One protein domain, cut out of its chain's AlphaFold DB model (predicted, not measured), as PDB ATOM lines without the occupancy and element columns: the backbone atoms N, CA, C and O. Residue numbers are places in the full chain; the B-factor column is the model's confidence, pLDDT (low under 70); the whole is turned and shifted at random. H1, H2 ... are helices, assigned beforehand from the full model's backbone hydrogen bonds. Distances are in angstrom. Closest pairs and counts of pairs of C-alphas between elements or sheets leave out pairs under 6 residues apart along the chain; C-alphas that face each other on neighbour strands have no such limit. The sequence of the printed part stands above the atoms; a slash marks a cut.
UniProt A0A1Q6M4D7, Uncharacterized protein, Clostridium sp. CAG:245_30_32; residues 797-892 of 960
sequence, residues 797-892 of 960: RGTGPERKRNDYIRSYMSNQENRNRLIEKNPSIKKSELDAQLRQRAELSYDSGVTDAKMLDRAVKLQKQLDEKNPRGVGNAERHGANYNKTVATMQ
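Overview. This is residues 797 to 892 of the 960 residues of an uncharacterized protein of Clostridium sp. CAG:245_30_32 (UniProt A0A1Q6M4D7). Helix H3 runs through the middle, with H1 crossing it on one side and the hairpin of H4 and H5 packed on the other. H2 packs across H3 at residues 834 to 838, and residues 797 to 803 stick out. The printed part has 96 residues, 70 of them in five named helices in the order H1 to H5 along the chain, with no named strand; its class is all helix, and it is compact, with a radius of gyration of the C-alphas of 13.7 A and spans of 38 by 37 by 23 A.

Along the chain. H1 is residues 801 to 814, from C-alpha 801 at (29.922, 36.472, -44.604). H2 is 816 to 825, H3 831 to 848 (25.5 A long), H4 853 to 869 (24.5 A), and H5 882 to 892, ending at C-alpha 892 (49.614, 39.836, -44.011).

Arrangement. H3, the hub, touches H1 at a steep tilt of 47 degrees, closest C-alphas Ile 809 and Ala 842, 5.2 A. H4 and H5 touch at a shallow 30 degrees, opposite ways, closest C-alphas Gln 863 and Thr 887, 5.9 A. Every O i to N i+4 pair is within hydrogen-bond range except in H4, 12 of 13.

Size, cuts and confidence. The printed part has no cut; H4 to H5 is a long link. Thirty-three residues have pLDDT under 70, among them 797 to 807.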
ATOM      1  N   ARG A 797      17.982  33.761 -39.188       40.22
ATOM      2  CA  ARG A 797      18.689  35.024 -39.516       40.22
ATOM      3  C   ARG A 797      19.751  34.921 -40.619       40.22
ATOM      4  O   ARG A 797      20.345  35.936 -40.973       40.22
ATOM      5  N   GLY A 798      19.990  33.730 -41.172       36.12
ATOM      6  CA  GLY A 798      20.915  33.506 -42.289       36.12
ATOM      7  C   GLY A 798      22.404  33.518 -41.910       36.12
ATOM      8  O   GLY A 798      22.819  34.039 -40.871       36.12
ATOM      9  N   THR A 799      23.237  32.932 -42.779       38.94
ATOM     10  CA  THR A 799      24.641  32.556 -42.489       38.94
ATOM     11  C   THR A 799      25.690  33.308 -43.332       38.94
ATOM     12  O   THR A 799      26.781  32.799 -43.611       38.94
ATOM     13  N   GLY A 800      25.379  34.545 -43.737       44.38
ATOM     14  CA  GLY A 800      26.204  35.355 -44.644       44.38
ATOM     15  C   GLY A 800      27.591  35.775 -44.106       44.38
ATOM     16  O   GLY A 800      27.809  35.847 -42.892       44.38
ATOM     17  N   PRO A 801      28.555  36.103 -44.992       44.50
ATOM     18  CA  PRO A 801      29.922  36.472 -44.604       44.50
ATOM     19  C   PRO A 801      30.004  37.773 -43.784       44.50
ATOM     20  O   PRO A 801      30.842  37.875 -42.889       44.50
ATOM     21  N   GLU A 802      29.110  38.736 -44.020       49.72
ATOM     22  CA  GLU A 802      29.040  39.982 -43.240       49.72
ATOM     23  C   GLU A 802      28.652  39.737 -41.777       49.72
ATOM     24  O   GLU A 802      29.179  40.387 -40.873       49.72
ATOM     25  N   ARG A 803      27.797  38.738 -41.524       61.22
ATOM     26  CA  ARG A 803      27.416  38.322 -40.171       61.22
ATOM     27  C   ARG A 803      28.630  37.793 -39.405       61.22
ATOM     28  O   ARG A 803      28.909  38.268 -38.309       61.22
ATOM     29  N   LYS A 804      29.436  36.926 -40.031       58.34
ATOM     30  CA  LYS A 804      30.692  36.406 -39.449       58.34
ATOM     31  C   LYS A 804      31.695  37.521 -39.119       58.34
ATOM     32  O   LYS A 804      32.361  37.443 -38.087       58.34
ATOM     33  N   ARG A 805      31.793  38.560 -39.960       62.72
ATOM     34  CA  ARG A 805      32.598  39.767 -39.684       62.72
ATOM     35  C   ARG A 805      32.058  40.524 -38.468       62.72
ATOM     36  O   ARG A 805      32.815  40.821 -37.547       62.72
ATOM     37  N   ASN A 806      30.756  40.792 -38.435       65.12
ATOM     38  CA  ASN A 806      30.119  41.548 -37.356       65.12
ATOM     39  C   ASN A 806      30.155  40.812 -36.005       65.12
ATOM     40  O   ASN A 806      30.416  41.451 -34.987       65.12
ATOM     41  N   ASP A 807      29.983  39.490 -35.980       64.88
ATOM     42  CA  ASP A 807      30.072  38.677 -34.760       64.88
ATOM     43  C   ASP A 807      31.516  38.594 -34.225       64.88
ATOM     44  O   ASP A 807      31.745  38.706 -33.014       64.88
ATOM     45  N   TYR A 808      32.518  38.495 -35.110       71.12
ATOM     46  CA  TYR A 808      33.928  38.605 -34.719       71.12
ATOM     47  C   TYR A 808      34.240  39.985 -34.122       71.12
ATOM     48  O   TYR A 808      34.795  40.078 -33.029       71.12
ATOM     49  N   ILE A 809      33.819  41.068 -34.785       73.81
ATOM     50  CA  ILE A 809      34.022  42.436 -34.286       73.81
ATOM     51  C   ILE A 809      33.334  42.624 -32.931       73.81
ATOM     52  O   ILE A 809      33.945  43.123 -31.986       73.81
ATOM     53  N   ARG A 810      32.083  42.169 -32.796       73.12
ATOM     54  CA  ARG A 810      31.320  42.251 -31.547       73.12
ATOM     55  C   ARG A 810      32.015  41.510 -30.408       73.12
ATOM     56  O   ARG A 810      32.172  42.098 -29.343       73.12
ATOM     57  N   SER A 811      32.471  40.277 -30.639       69.62
ATOM     58  CA  SER A 811      33.174  39.473 -29.625       69.62
ATOM     59  C   SER A 811      34.541  40.053 -29.235       69.62
ATOM     60  O   SER A 811      34.896  40.034 -28.055       69.62
ATOM     61  N   TYR A 812      35.278  40.643 -30.183       74.31
ATOM     62  CA  TYR A 812      36.542  41.333 -29.908       74.31
ATOM     63  C   TYR A 812      36.342  42.595 -29.053       74.31
ATOM     64  O   TYR A 812      37.113  42.818 -28.114       74.31
ATOM     65  N   MET A 813      35.308  43.398 -29.347       71.12
ATOM     66  CA  MET A 813      34.968  44.615 -28.593       71.12
ATOM     67  C   MET A 813      34.360  44.317 -27.214       71.12
ATOM     68  O   MET A 813      34.624  45.049 -26.263       71.12
ATOM     69  N   SER A 814      33.564  43.248 -27.077       67.00
ATOM     70  CA  SER A 814      32.967  42.856 -25.790       67.00
ATOM     71  C   SER A 814      33.952  42.186 -24.828       67.00
ATOM     72  O   SER A 814      33.611  41.962 -23.668       67.00
ATOM     73  N   ASN A 815      35.160  41.841 -25.282       71.75
ATOM     74  CA  ASN A 815      36.180  41.236 -24.434       71.75
ATOM     75  C   ASN A 815      36.755  42.277 -23.452       71.75
ATOM     76  O   ASN A 815      37.445  43.219 -23.853       71.75
ATOM     77  N   GLN A 816      36.495  42.078 -22.154       62.78
ATOM     78  CA  GLN A 816      36.981  42.952 -21.081       62.78
ATOM     79  C   GLN A 816      38.504  43.126 -21.091       62.78
ATOM     80  O   GLN A 816      38.973  44.219 -20.807       62.78
ATOM     81  N   GLU A 817      39.283  42.112 -21.468       69.25
ATOM     82  CA  GLU A 817      40.748  42.188 -21.466       69.25
ATOM     83  C   GLU A 817      41.277  43.141 -22.553       69.25
ATOM     84  O   GLU A 817      42.124  43.996 -22.288       69.25
ATOM     85  N   ASN A 818      40.702  43.084 -23.761       70.31
ATOM     86  CA  ASN A 818      41.016  44.020 -24.848       70.31
ATOM     87  C   ASN A 818      40.667  45.466 -24.476       70.31
ATOM     88  O   ASN A 818      41.419  46.392 -24.796       70.31
ATOM     89  N   ARG A 819      39.525  45.648 -23.805       69.81
ATOM     90  CA  ARG A 819      39.029  46.948 -23.350       69.81
ATOM     91  C   ARG A 819      39.888  47.516 -22.220       69.81
ATOM     92  O   ARG A 819      40.301  48.670 -22.297       69.81
ATOM     93  N   ASN A 820      40.223  46.696 -21.226       73.38
ATOM     94  CA  ASN A 820      41.055  47.089 -20.094       73.38
ATOM     95  C   ASN A 820      42.477  47.451 -20.547       73.38
ATOM     96  O   ASN A 820      42.964  48.500 -20.144       73.38
ATOM     97  N   ARG A 821      43.089  46.700 -21.479       73.56
ATOM     98  CA  ARG A 821      44.417  47.028 -22.046       73.56
ATOM     99  C   ARG A 821      44.469  48.402 -22.730       73.56
ATOM    100  O   ARG A 821      45.525  49.025 -22.796       73.56
ATOM    101  N   LEU A 822      43.354  48.872 -23.294       70.88
ATOM    102  CA  LEU A 822      43.265  50.214 -23.884       70.88
ATOM    103  C   LEU A 822      43.101  51.308 -22.832       70.88
ATOM    104  O   LEU A 822      43.753  52.342 -22.942       70.88
ATOM    105  N   ILE A 823      42.272  51.061 -21.818       74.12
ATOM    106  CA  ILE A 823      42.082  51.968 -20.679       74.12
ATOM    107  C   ILE A 823      43.392  52.109 -19.887       74.12
ATOM    108  O   ILE A 823      43.777  53.212 -19.530       74.12
ATOM    109  N   GLU A 824      44.127  51.019 -19.676       73.12
ATOM    110  CA  GLU A 824      45.419  51.012 -18.980       73.12
ATOM    111  C   GLU A 824      46.495  51.814 -19.731       73.12
ATOM    112  O   GLU A 824      47.244  52.573 -19.121       73.12
ATOM    113  N   LYS A 825      46.536  51.718 -21.069       71.56
ATOM    114  CA  LYS A 825      47.454  52.516 -21.903       71.56
ATOM    115  C   LYS A 825      47.057  53.988 -22.045       71.56
ATOM    116  O   LYS A 825      47.914  54.796 -22.397       71.56
ATOM    117  N   ASN A 826      45.788  54.339 -21.839       71.38
ATOM    118  CA  ASN A 826      45.316  55.722 -21.870       71.38
ATOM    119  C   ASN A 826      44.137  55.923 -20.891       71.38
ATOM    120  O   ASN A 826      42.977  55.840 -21.308       71.38
ATOM    121  N   PRO A 827      44.408  56.201 -19.599       67.25
ATOM    122  CA  PRO A 827      43.381  56.240 -18.550       67.25
ATOM    123  C   PRO A 827      42.277  57.289 -18.742       67.25
ATOM    124  O   PRO A 827      41.210  57.169 -18.146       67.25
ATOM    125  N   SER A 828      42.515  58.313 -19.567       62.38
ATOM    126  CA  SER A 828      41.587  59.418 -19.840       62.38
ATOM    127  C   SER A 828      40.835  59.293 -21.176       62.38
ATOM    128  O   SER A 828      40.151  60.235 -21.587       62.38
ATOM    129  N   ILE A 829      40.918  58.143 -21.858       73.81
ATOM    130  CA  ILE A 829      40.239  57.912 -23.141       73.81
ATOM    131  C   ILE A 829      38.705  57.997 -23.017       73.81
ATOM    132  O   ILE A 829      38.078  57.356 -22.169       73.81
ATOM    133  N   LYS A 830      38.063  58.769 -23.903       76.19
ATOM    134  CA  LYS A 830      36.594  58.871 -23.950       76.19
ATOM    135  C   LYS A 830      35.985  57.554 -24.434       76.19
ATOM    136  O   LYS A 830      36.518  56.919 -25.337       76.19
ATOM    137  N   LYS A 831      34.816  57.170 -23.902       68.44
ATOM    138  CA  LYS A 831      34.138  55.902 -24.250       68.44
ATOM    139  C   LYS A 831      33.953  55.706 -25.765       68.44
ATOM    140  O   LYS A 831      34.229  54.626 -26.267       68.44
ATOM    141  N   SER A 832      33.543  56.746 -26.492       66.31
ATOM    142  CA  SER A 832      33.385  56.698 -27.953       66.31
ATOM    143  C   SER A 832      34.704  56.468 -28.697       66.31
ATOM    144  O   SER A 832      34.732  55.740 -29.685       66.31
ATOM    145  N   GLU A 833      35.801  57.049 -28.214       70.88
ATOM    146  CA  GLU A 833      37.137  56.874 -28.786       70.88
ATOM    147  C   GLU A 833      37.705  55.480 -28.472       70.88
ATOM    148  O   GLU A 833      38.285  54.834 -29.341       70.88
ATOM    149  N   LEU A 834      37.472  54.982 -27.255       75.06
ATOM    150  CA  LEU A 834      37.798  53.619 -26.836       75.06
ATOM    151  C   LEU A 834      37.085  52.577 -27.705       75.06
ATOM    152  O   LEU A 834      37.727  51.662 -28.218       75.06
ATOM    153  N   ASP A 835      35.775  52.737 -27.899       71.44
ATOM    154  CA  ASP A 835      34.962  51.825 -28.704       71.44
ATOM    155  C   ASP A 835      35.376  51.896 -30.195       71.44
ATOM    156  O   ASP A 835      35.459  50.862 -30.860       71.44
ATOM    157  N   ALA A 836      35.752  53.077 -30.709       73.88
ATOM    158  CA  ALA A 836      36.310  53.236 -32.056       73.88
ATOM    159  C   ALA A 836      37.685  52.558 -32.225       73.88
ATOM    160  O   ALA A 836      37.896  51.841 -33.205       73.88
ATOM    161  N   GLN A 837      38.608  52.710 -31.266       73.88
ATOM    162  CA  GLN A 837      39.920  52.045 -31.300       73.88
ATOM    163  C   GLN A 837      39.805  50.518 -31.138       73.88
ATOM    164  O   GLN A 837      40.547  49.770 -31.782       73.88
ATOM    165  N   LEU A 838      38.861  50.036 -30.320       78.19
ATOM    166  CA  LEU A 838      38.529  48.610 -30.225       78.19
ATOM    167  C   LEU A 838      37.995  48.077 -31.556       78.19
ATOM    168  O   LEU A 838      38.443  47.021 -32.006       78.19
ATOM    169  N   ARG A 839      37.088  48.817 -32.205       79.44
ATOM    170  CA  ARG A 839      36.532  48.446 -33.507       79.44
ATOM    171  C   ARG A 839      37.596  48.419 -34.600       79.44
ATOM    172  O   ARG A 839      37.709  47.411 -35.287       79.44
ATOM    173  N   GLN A 840      38.419  49.461 -34.719       78.75
ATOM    174  CA  GLN A 840      39.503  49.526 -35.707       78.75
ATOM    175  C   GLN A 840      40.469  48.340 -35.566       78.75
ATOM    176  O   GLN A 840      40.841  47.723 -36.561       78.75
ATOM    177  N   ARG A 841      40.837  47.967 -34.332       79.94
ATOM    178  CA  ARG A 841      41.680  46.789 -34.073       79.94
ATOM    179  C   ARG A 841      40.972  45.472 -34.373       79.94
ATOM    180  O   ARG A 841      41.621  44.555 -34.863       79.94
ATOM    181  N   ALA A 842      39.671  45.368 -34.107       79.12
ATOM    182  CA  ALA A 842      38.887  44.190 -34.462       79.12
ATOM    183  C   ALA A 842      38.802  43.999 -35.984       79.12
ATOM    184  O   ALA A 842      38.949  42.879 -36.470       79.12
ATOM    185  N   GLU A 843      38.606  45.089 -36.728       75.50
ATOM    186  CA  GLU A 843      38.532  45.093 -38.189       75.50
ATOM    187  C   GLU A 843      39.901  44.797 -38.822       75.50
ATOM    188  O   GLU A 843      39.999  43.847 -39.596       75.50
ATOM    189  N   LEU A 844      40.978  45.473 -38.392       77.00
ATOM    190  CA  LEU A 844      42.352  45.151 -38.813       77.00
ATOM    191  C   LEU A 844      42.726  43.698 -38.493       77.00
ATOM    192  O   LEU A 844      43.327  43.025 -39.327       77.00
ATOM    193  N   SER A 845      42.359  43.197 -37.309       78.19
ATOM    194  CA  SER A 845      42.580  41.797 -36.925       78.19
ATOM    195  C   SER A 845      41.852  40.862 -37.882       78.19
ATOM    196  O   SER A 845      42.491  40.006 -38.492       78.19
ATOM    197  N   TYR A 846      40.544  41.070 -38.080       76.69
ATOM    198  CA  TYR A 846      39.708  40.266 -38.972       76.69
ATOM    199  C   TYR A 846      40.235  40.258 -40.409       76.69
ATOM    200  O   TYR A 846      40.442  39.181 -40.962       76.69
ATOM    201  N   ASP A 847      40.495  41.423 -41.004       75.00
ATOM    202  CA  ASP A 847      40.858  41.551 -42.419       75.00
ATOM    203  C   ASP A 847      42.318  41.115 -42.706       75.00
ATOM    204  O   ASP A 847      42.606  40.611 -43.792       75.00
ATOM    205  N   SER A 848      43.243  41.231 -41.740       69.00
ATOM    206  CA  SER A 848      44.651  40.812 -41.913       69.00
ATOM    207  C   SER A 848      44.953  39.353 -41.555       69.00
ATOM    208  O   SER A 848      46.029  38.862 -41.885       69.00
ATOM    209  N   GLY A 849      44.063  38.663 -40.837       67.19
ATOM    210  CA  GLY A 849      44.365  37.340 -40.275       67.19
ATOM    211  C   GLY A 849      45.175  37.377 -38.968       67.19
ATOM    212  O   GLY A 849      45.257  36.361 -38.274       67.19
ATOM    213  N   VAL A 850      45.748  38.529 -38.596       72.12
ATOM    214  CA  VAL A 850      46.691  38.679 -37.477       72.12
ATOM    215  C   VAL A 850      45.970  38.983 -36.169       72.12
ATOM    216  O   VAL A 850      45.269  39.981 -36.047       72.12
ATOM    217  N   THR A 851      46.226  38.171 -35.142       71.38
ATOM    218  CA  THR A 851      45.618  38.317 -33.807       71.38
ATOM    219  C   THR A 851      46.614  38.760 -32.728       71.38
ATOM    220  O   THR A 851      46.315  38.645 -31.539       71.38
ATOM    221  N   ASP A 852      47.831  39.176 -33.099       76.75
ATOM    222  CA  ASP A 852      48.844  39.595 -32.126       76.75
ATOM    223  C   ASP A 852      48.570  41.008 -31.590       76.75
ATOM    224  O   ASP A 852      48.422  41.974 -32.340       76.75
ATOM    225  N   ALA A 853      48.516  41.133 -30.266       70.31
ATOM    226  CA  ALA A 853      48.120  42.356 -29.578       70.31
ATOM    227  C   ALA A 853      49.141  43.505 -29.685       70.31
ATOM    228  O   ALA A 853      48.738  44.667 -29.556       70.31
ATOM    229  N   LYS A 854      50.432  43.207 -29.897       77.50
ATOM    230  CA  LYS A 854      51.484  44.210 -30.118       77.50
ATOM    231  C   LYS A 854      51.521  44.604 -31.592       77.50
ATOM    232  O   LYS A 854      51.480  45.797 -31.879       77.50
ATOM    233  N   MET A 855      51.480  43.640 -32.515       78.62
ATOM    234  CA  MET A 855      51.426  43.923 -33.954       78.62
ATOM    235  C   MET A 855      50.170  44.724 -34.333       78.62
ATOM    236  O   MET A 855      50.279  45.665 -35.108       78.62
ATOM    237  N   LEU A 856      49.004  44.448 -33.733       80.38
ATOM    238  CA  LEU A 856      47.784  45.252 -33.924       80.38
ATOM    239  C   LEU A 856      47.905  46.684 -33.377       80.38
ATOM    240  O   LEU A 856      47.341  47.612 -33.949       80.38
ATOM    241  N   ASP A 857      48.633  46.888 -32.275       80.75
ATOM    242  CA  ASP A 857      48.872  48.227 -31.718       80.75
ATOM    243  C   ASP A 857      49.824  49.036 -32.614       80.75
ATOM    244  O   ASP A 857      49.557  50.195 -32.935       80.75
ATOM    245  N   ARG A 858      50.892  48.392 -33.107       83.69
ATOM    246  CA  ARG A 858      51.801  48.972 -34.105       83.69
ATOM    247  C   ARG A 858      51.111  49.209 -35.450       83.69
ATOM    248  O   ARG A 858      51.351  50.240 -36.057       83.69
ATOM    249  N   ALA A 859      50.202  48.336 -35.883       80.62
ATOM    250  CA  ALA A 859      49.435  48.505 -37.118       80.62
ATOM    251  C   ALA A 859      48.498  49.717 -37.071       80.62
ATOM    252  O   ALA A 859      48.442  50.470 -38.039       80.62
ATOM    253  N   VAL A 860      47.830  49.971 -35.940       83.06
ATOM    254  CA  VAL A 860      47.042  51.204 -35.755       83.06
ATOM    255  C   VAL A 860      47.936  52.449 -35.805       83.06
ATOM    256  O   VAL A 860      47.545  53.451 -36.403       83.06
ATOM    257  N   LYS A 861      49.147  52.404 -35.231       86.25
ATOM    258  CA  LYS A 861      50.118  53.511 -35.324       86.25
ATOM    259  C   LYS A 861      50.646  53.707 -36.747       86.25
ATOM    260  O   LYS A 861      50.677  54.837 -37.221       86.25
ATOM    261  N   LEU A 862      50.992  52.623 -37.442       82.06
ATOM    262  CA  LEU A 862      51.431  52.639 -38.837       82.06
ATOM    263  C   LEU A 862      50.335  53.198 -39.751       82.06
ATOM    264  O   LEU A 862      50.626  54.017 -40.615       82.06
ATOM    265  N   GLN A 863      49.072  52.811 -39.539       78.25
ATOM    266  CA  GLN A 863      47.953  53.379 -40.288       78.25
ATOM    267  C   GLN A 863      47.862  54.896 -40.066       78.25
ATOM    268  O   GLN A 863      47.813  55.632 -41.044       78.25
ATOM    269  N   LYS A 864      47.947  55.375 -38.815       83.19
ATOM    270  CA  LYS A 864      47.968  56.820 -38.515       83.19
ATOM    271  C   LYS A 864      49.132  57.547 -39.196       83.19
ATOM    272  O   LYS A 864      48.909  58.582 -39.806       83.19
ATOM    273  N   GLN A 865      50.340  56.980 -39.187       81.19
ATOM    274  CA  GLN A 865      51.493  57.556 -39.895       81.19
ATOM    275  C   GLN A 865      51.300  57.600 -41.422       81.19
ATOM    276  O   GLN A 865      51.775  58.527 -42.076       81.19
ATOM    277  N   LEU A 866      50.618  56.611 -42.011       78.81
ATOM    278  CA  LEU A 866      50.254  56.617 -43.433       78.81
ATOM    279  C   LEU A 866      49.146  57.639 -43.734       78.81
ATOM    280  O   LEU A 866      49.200  58.299 -44.770       78.81
ATOM    281  N   ASP A 867      48.182  57.797 -42.828       79.06
ATOM    282  CA  ASP A 867      47.097  58.783 -42.901       79.06
ATOM    283  C   ASP A 867      47.630  60.226 -42.773       79.06
ATOM    284  O   ASP A 867      47.206  61.101 -43.524       79.06
ATOM    285  N   GLU A 868      48.629  60.461 -41.917       80.69
ATOM    286  CA  GLU A 868      49.356  61.734 -41.788       80.69
ATOM    287  C   GLU A 868      50.220  62.045 -43.024       80.69
ATOM    288  O   GLU A 868      50.189  63.163 -43.538       80.69
ATOM    289  N   LYS A 869      50.974  61.059 -43.538       77.06
ATOM    290  CA  LYS A 869      51.829  61.226 -44.732       77.06
ATOM    291  C   LYS A 869      51.037  61.341 -46.037       77.06
ATOM    292  O   LYS A 869      51.517  61.956 -46.985       77.06
ATOM    293  N   ASN A 870      49.855  60.733 -46.113       75.19
ATOM    294  CA  ASN A 870      48.982  60.784 -47.282       75.19
ATOM    295  C   ASN A 870      47.504  60.931 -46.869       75.19
ATOM    296  O   ASN A 870      46.760  59.941 -46.884       75.19
ATOM    297  N   PRO A 871      47.040  62.167 -46.594       72.81
ATOM    298  CA  PRO A 871      45.651  62.436 -46.214       72.81
ATOM    299  C   PRO A 871      44.623  62.035 -47.284       72.81
ATOM    300  O   PRO A 871      43.484  61.708 -46.964       72.81
ATOM    301  N   ARG A 872      45.021  61.996 -48.566       68.12
ATOM    302  CA  ARG A 872      44.172  61.524 -49.679       68.12
ATOM    303  C   ARG A 872      43.997  59.998 -49.702       68.12
ATOM    304  O   ARG A 872      43.182  59.492 -50.465       68.12
ATOM    305  N   GLY A 873      44.764  59.258 -48.899       60.12
ATOM    306  CA  GLY A 873      44.649  57.807 -48.743       60.12
ATOM    307  C   GLY A 873      43.704  57.356 -47.622       60.12
ATOM    308  O   GLY A 873      43.456  56.151 -47.500       60.12
ATOM    309  N   VAL A 874      43.179  58.295 -46.828       71.75
ATOM    310  CA  VAL A 874      42.221  58.045 -45.740       71.75
ATOM    311  C   VAL A 874      40.865  57.626 -46.324       71.75
ATOM    312  O   VAL A 874      40.424  58.146 -47.347       71.75
ATOM    313  N   GLY A 875      40.214  56.638 -45.705       63.69
ATOM    314  CA  GLY A 875      38.907  56.131 -46.142       63.69
ATOM    315  C   GLY A 875      37.731  56.928 -45.584       63.69
ATOM    316  O   GLY A 875      37.894  57.729 -44.668       63.69
ATOM    317  N   ASN A 876      36.529  56.649 -46.090       58.09
ATOM    318  CA  ASN A 876      35.292  57.092 -45.446       58.09
ATOM    319  C   ASN A 876      34.697  55.951 -44.594       58.09
ATOM    320  O   ASN A 876      35.195  54.826 -44.606       58.09
ATOM    321  N   ALA A 877      33.636  56.233 -43.834       47.31
ATOM    322  CA  ALA A 877      33.057  55.274 -42.886       47.31
ATOM    323  C   ALA A 877      32.465  54.000 -43.534       47.31
ATOM    324  O   ALA A 877      32.242  53.013 -42.834       47.31
ATOM    325  N   GLU A 878      32.220  54.012 -44.848       42.06
ATOM    326  CA  GLU A 878      31.603  52.909 -45.600       42.06
ATOM    327  C   GLU A 878      32.603  52.153 -46.493       42.06
ATOM    328  O   GLU A 878      32.357  51.006 -46.869       42.06
ATOM    329  N   ARG A 879      33.744  52.767 -46.839       54.34
ATOM    330  CA  ARG A 879      34.804  52.175 -47.663       54.34
ATOM    331  C   ARG A 879      36.185  52.462 -47.080       54.34
ATOM    332  O   ARG A 879      36.678  53.592 -47.098       54.34
ATOM    333  N   HIS A 880      36.838  51.382 -46.654       68.31
ATOM    334  CA  HIS A 880      38.220  51.368 -46.176       68.31
ATOM    335  C   HIS A 880      39.190  52.026 -47.161       68.31
ATOM    336  O   HIS A 880      39.234  51.682 -48.344       68.31
ATOM    337  N   GLY A 881      39.995  52.957 -46.647       69.75
ATOM    338  CA  GLY A 881      40.886  53.797 -47.443       69.75
ATOM    339  C   GLY A 881      42.065  53.060 -48.067       69.75
ATOM    340  O   GLY A 881      42.402  51.927 -47.712       69.75
ATOM    341  N   ALA A 882      42.755  53.741 -48.979       69.25
ATOM    342  CA  ALA A 882      43.984  53.241 -49.581       69.25
ATOM    343  C   ALA A 882      45.037  52.884 -48.509       69.25
ATOM    344  O   ALA A 882      45.694  51.846 -48.628       69.25
ATOM    345  N   ASN A 883      45.152  53.694 -47.453       75.44
ATOM    346  CA  ASN A 883      46.103  53.497 -46.359       75.44
ATOM    347  C   ASN A 883      45.743  52.287 -45.483       75.44
ATOM    348  O   ASN A 883      46.609  51.451 -45.246       75.44
ATOM    349  N   TYR A 884      44.466  52.115 -45.110       76.06
ATOM    350  CA  TYR A 884      43.982  50.916 -44.402       76.06
ATOM    351  C   TYR A 884      44.313  49.633 -45.175       76.06
ATOM    352  O   TYR A 884      44.887  48.696 -44.624       76.06
ATOM    353  N   ASN A 885      44.031  49.617 -46.484       72.94
ATOM    354  CA  ASN A 885      44.368  48.484 -47.350       72.94
ATOM    355  C   ASN A 885      45.889  48.225 -47.408       72.94
ATOM    356  O   ASN A 885      46.304  47.067 -47.448       72.94
ATOM    357  N   LYS A 886      46.726  49.278 -47.371       72.06
ATOM    358  CA  LYS A 886      48.191  49.141 -47.278       72.06
ATOM    359  C   LYS A 886      48.580  48.490 -45.946       72.06
ATOM    360  O   LYS A 886      49.276  47.484 -45.971       72.06
ATOM    361  N   THR A 887      48.056  48.972 -44.815       73.56
ATOM    362  CA  THR A 887      48.297  48.392 -43.481       73.56
ATOM    363  C   THR A 887      47.905  46.914 -43.407       73.56
ATOM    364  O   THR A 887      48.713  46.104 -42.953       73.56
ATOM    365  N   VAL A 888      46.716  46.533 -43.889       75.25
ATOM    366  CA  VAL A 888      46.257  45.128 -43.902       75.25
ATOM    367  C   VAL A 888      47.198  44.238 -44.722       75.25
ATOM    368  O   VAL A 888      47.612  43.184 -44.236       75.25
ATOM    369  N   ALA A 889      47.600  44.675 -45.920       67.62
ATOM    370  CA  ALA A 889      48.552  43.939 -46.751       67.62
ATOM    371  C   ALA A 889      49.943  43.830 -46.091       67.62
ATOM    372  O   ALA A 889      50.559  42.764 -46.124       67.62
ATOM    373  N   THR A 890      50.428  44.891 -45.432       71.25
ATOM    374  CA  THR A 890      51.696  44.864 -44.684       71.25
ATOM    375  C   THR A 890      51.632  43.889 -43.504       71.25
ATOM    376  O   THR A 890      52.581  43.143 -43.293       71.25
ATOM    377  N   MET A 891      50.513  43.820 -42.773       71.81
ATOM    378  CA  MET A 891      50.310  42.836 -41.698       71.81
ATOM    379  C   MET A 891      50.287  41.391 -42.223       71.81
ATOM    380  O   MET A 891      50.910  40.509 -41.630       71.81
ATOM    381  N   GLN A 892      49.619  41.148 -43.354       73.06
ATOM    382  CA  GLN A 892      49.614  39.836 -44.011       73.06
ATOM    383  C   GLN A 892      51.031  39.429 -44.449       73.06
ATOM    384  O   GLN A 892      51.460  38.316 -44.151       73.06
TER     385      GLN A 892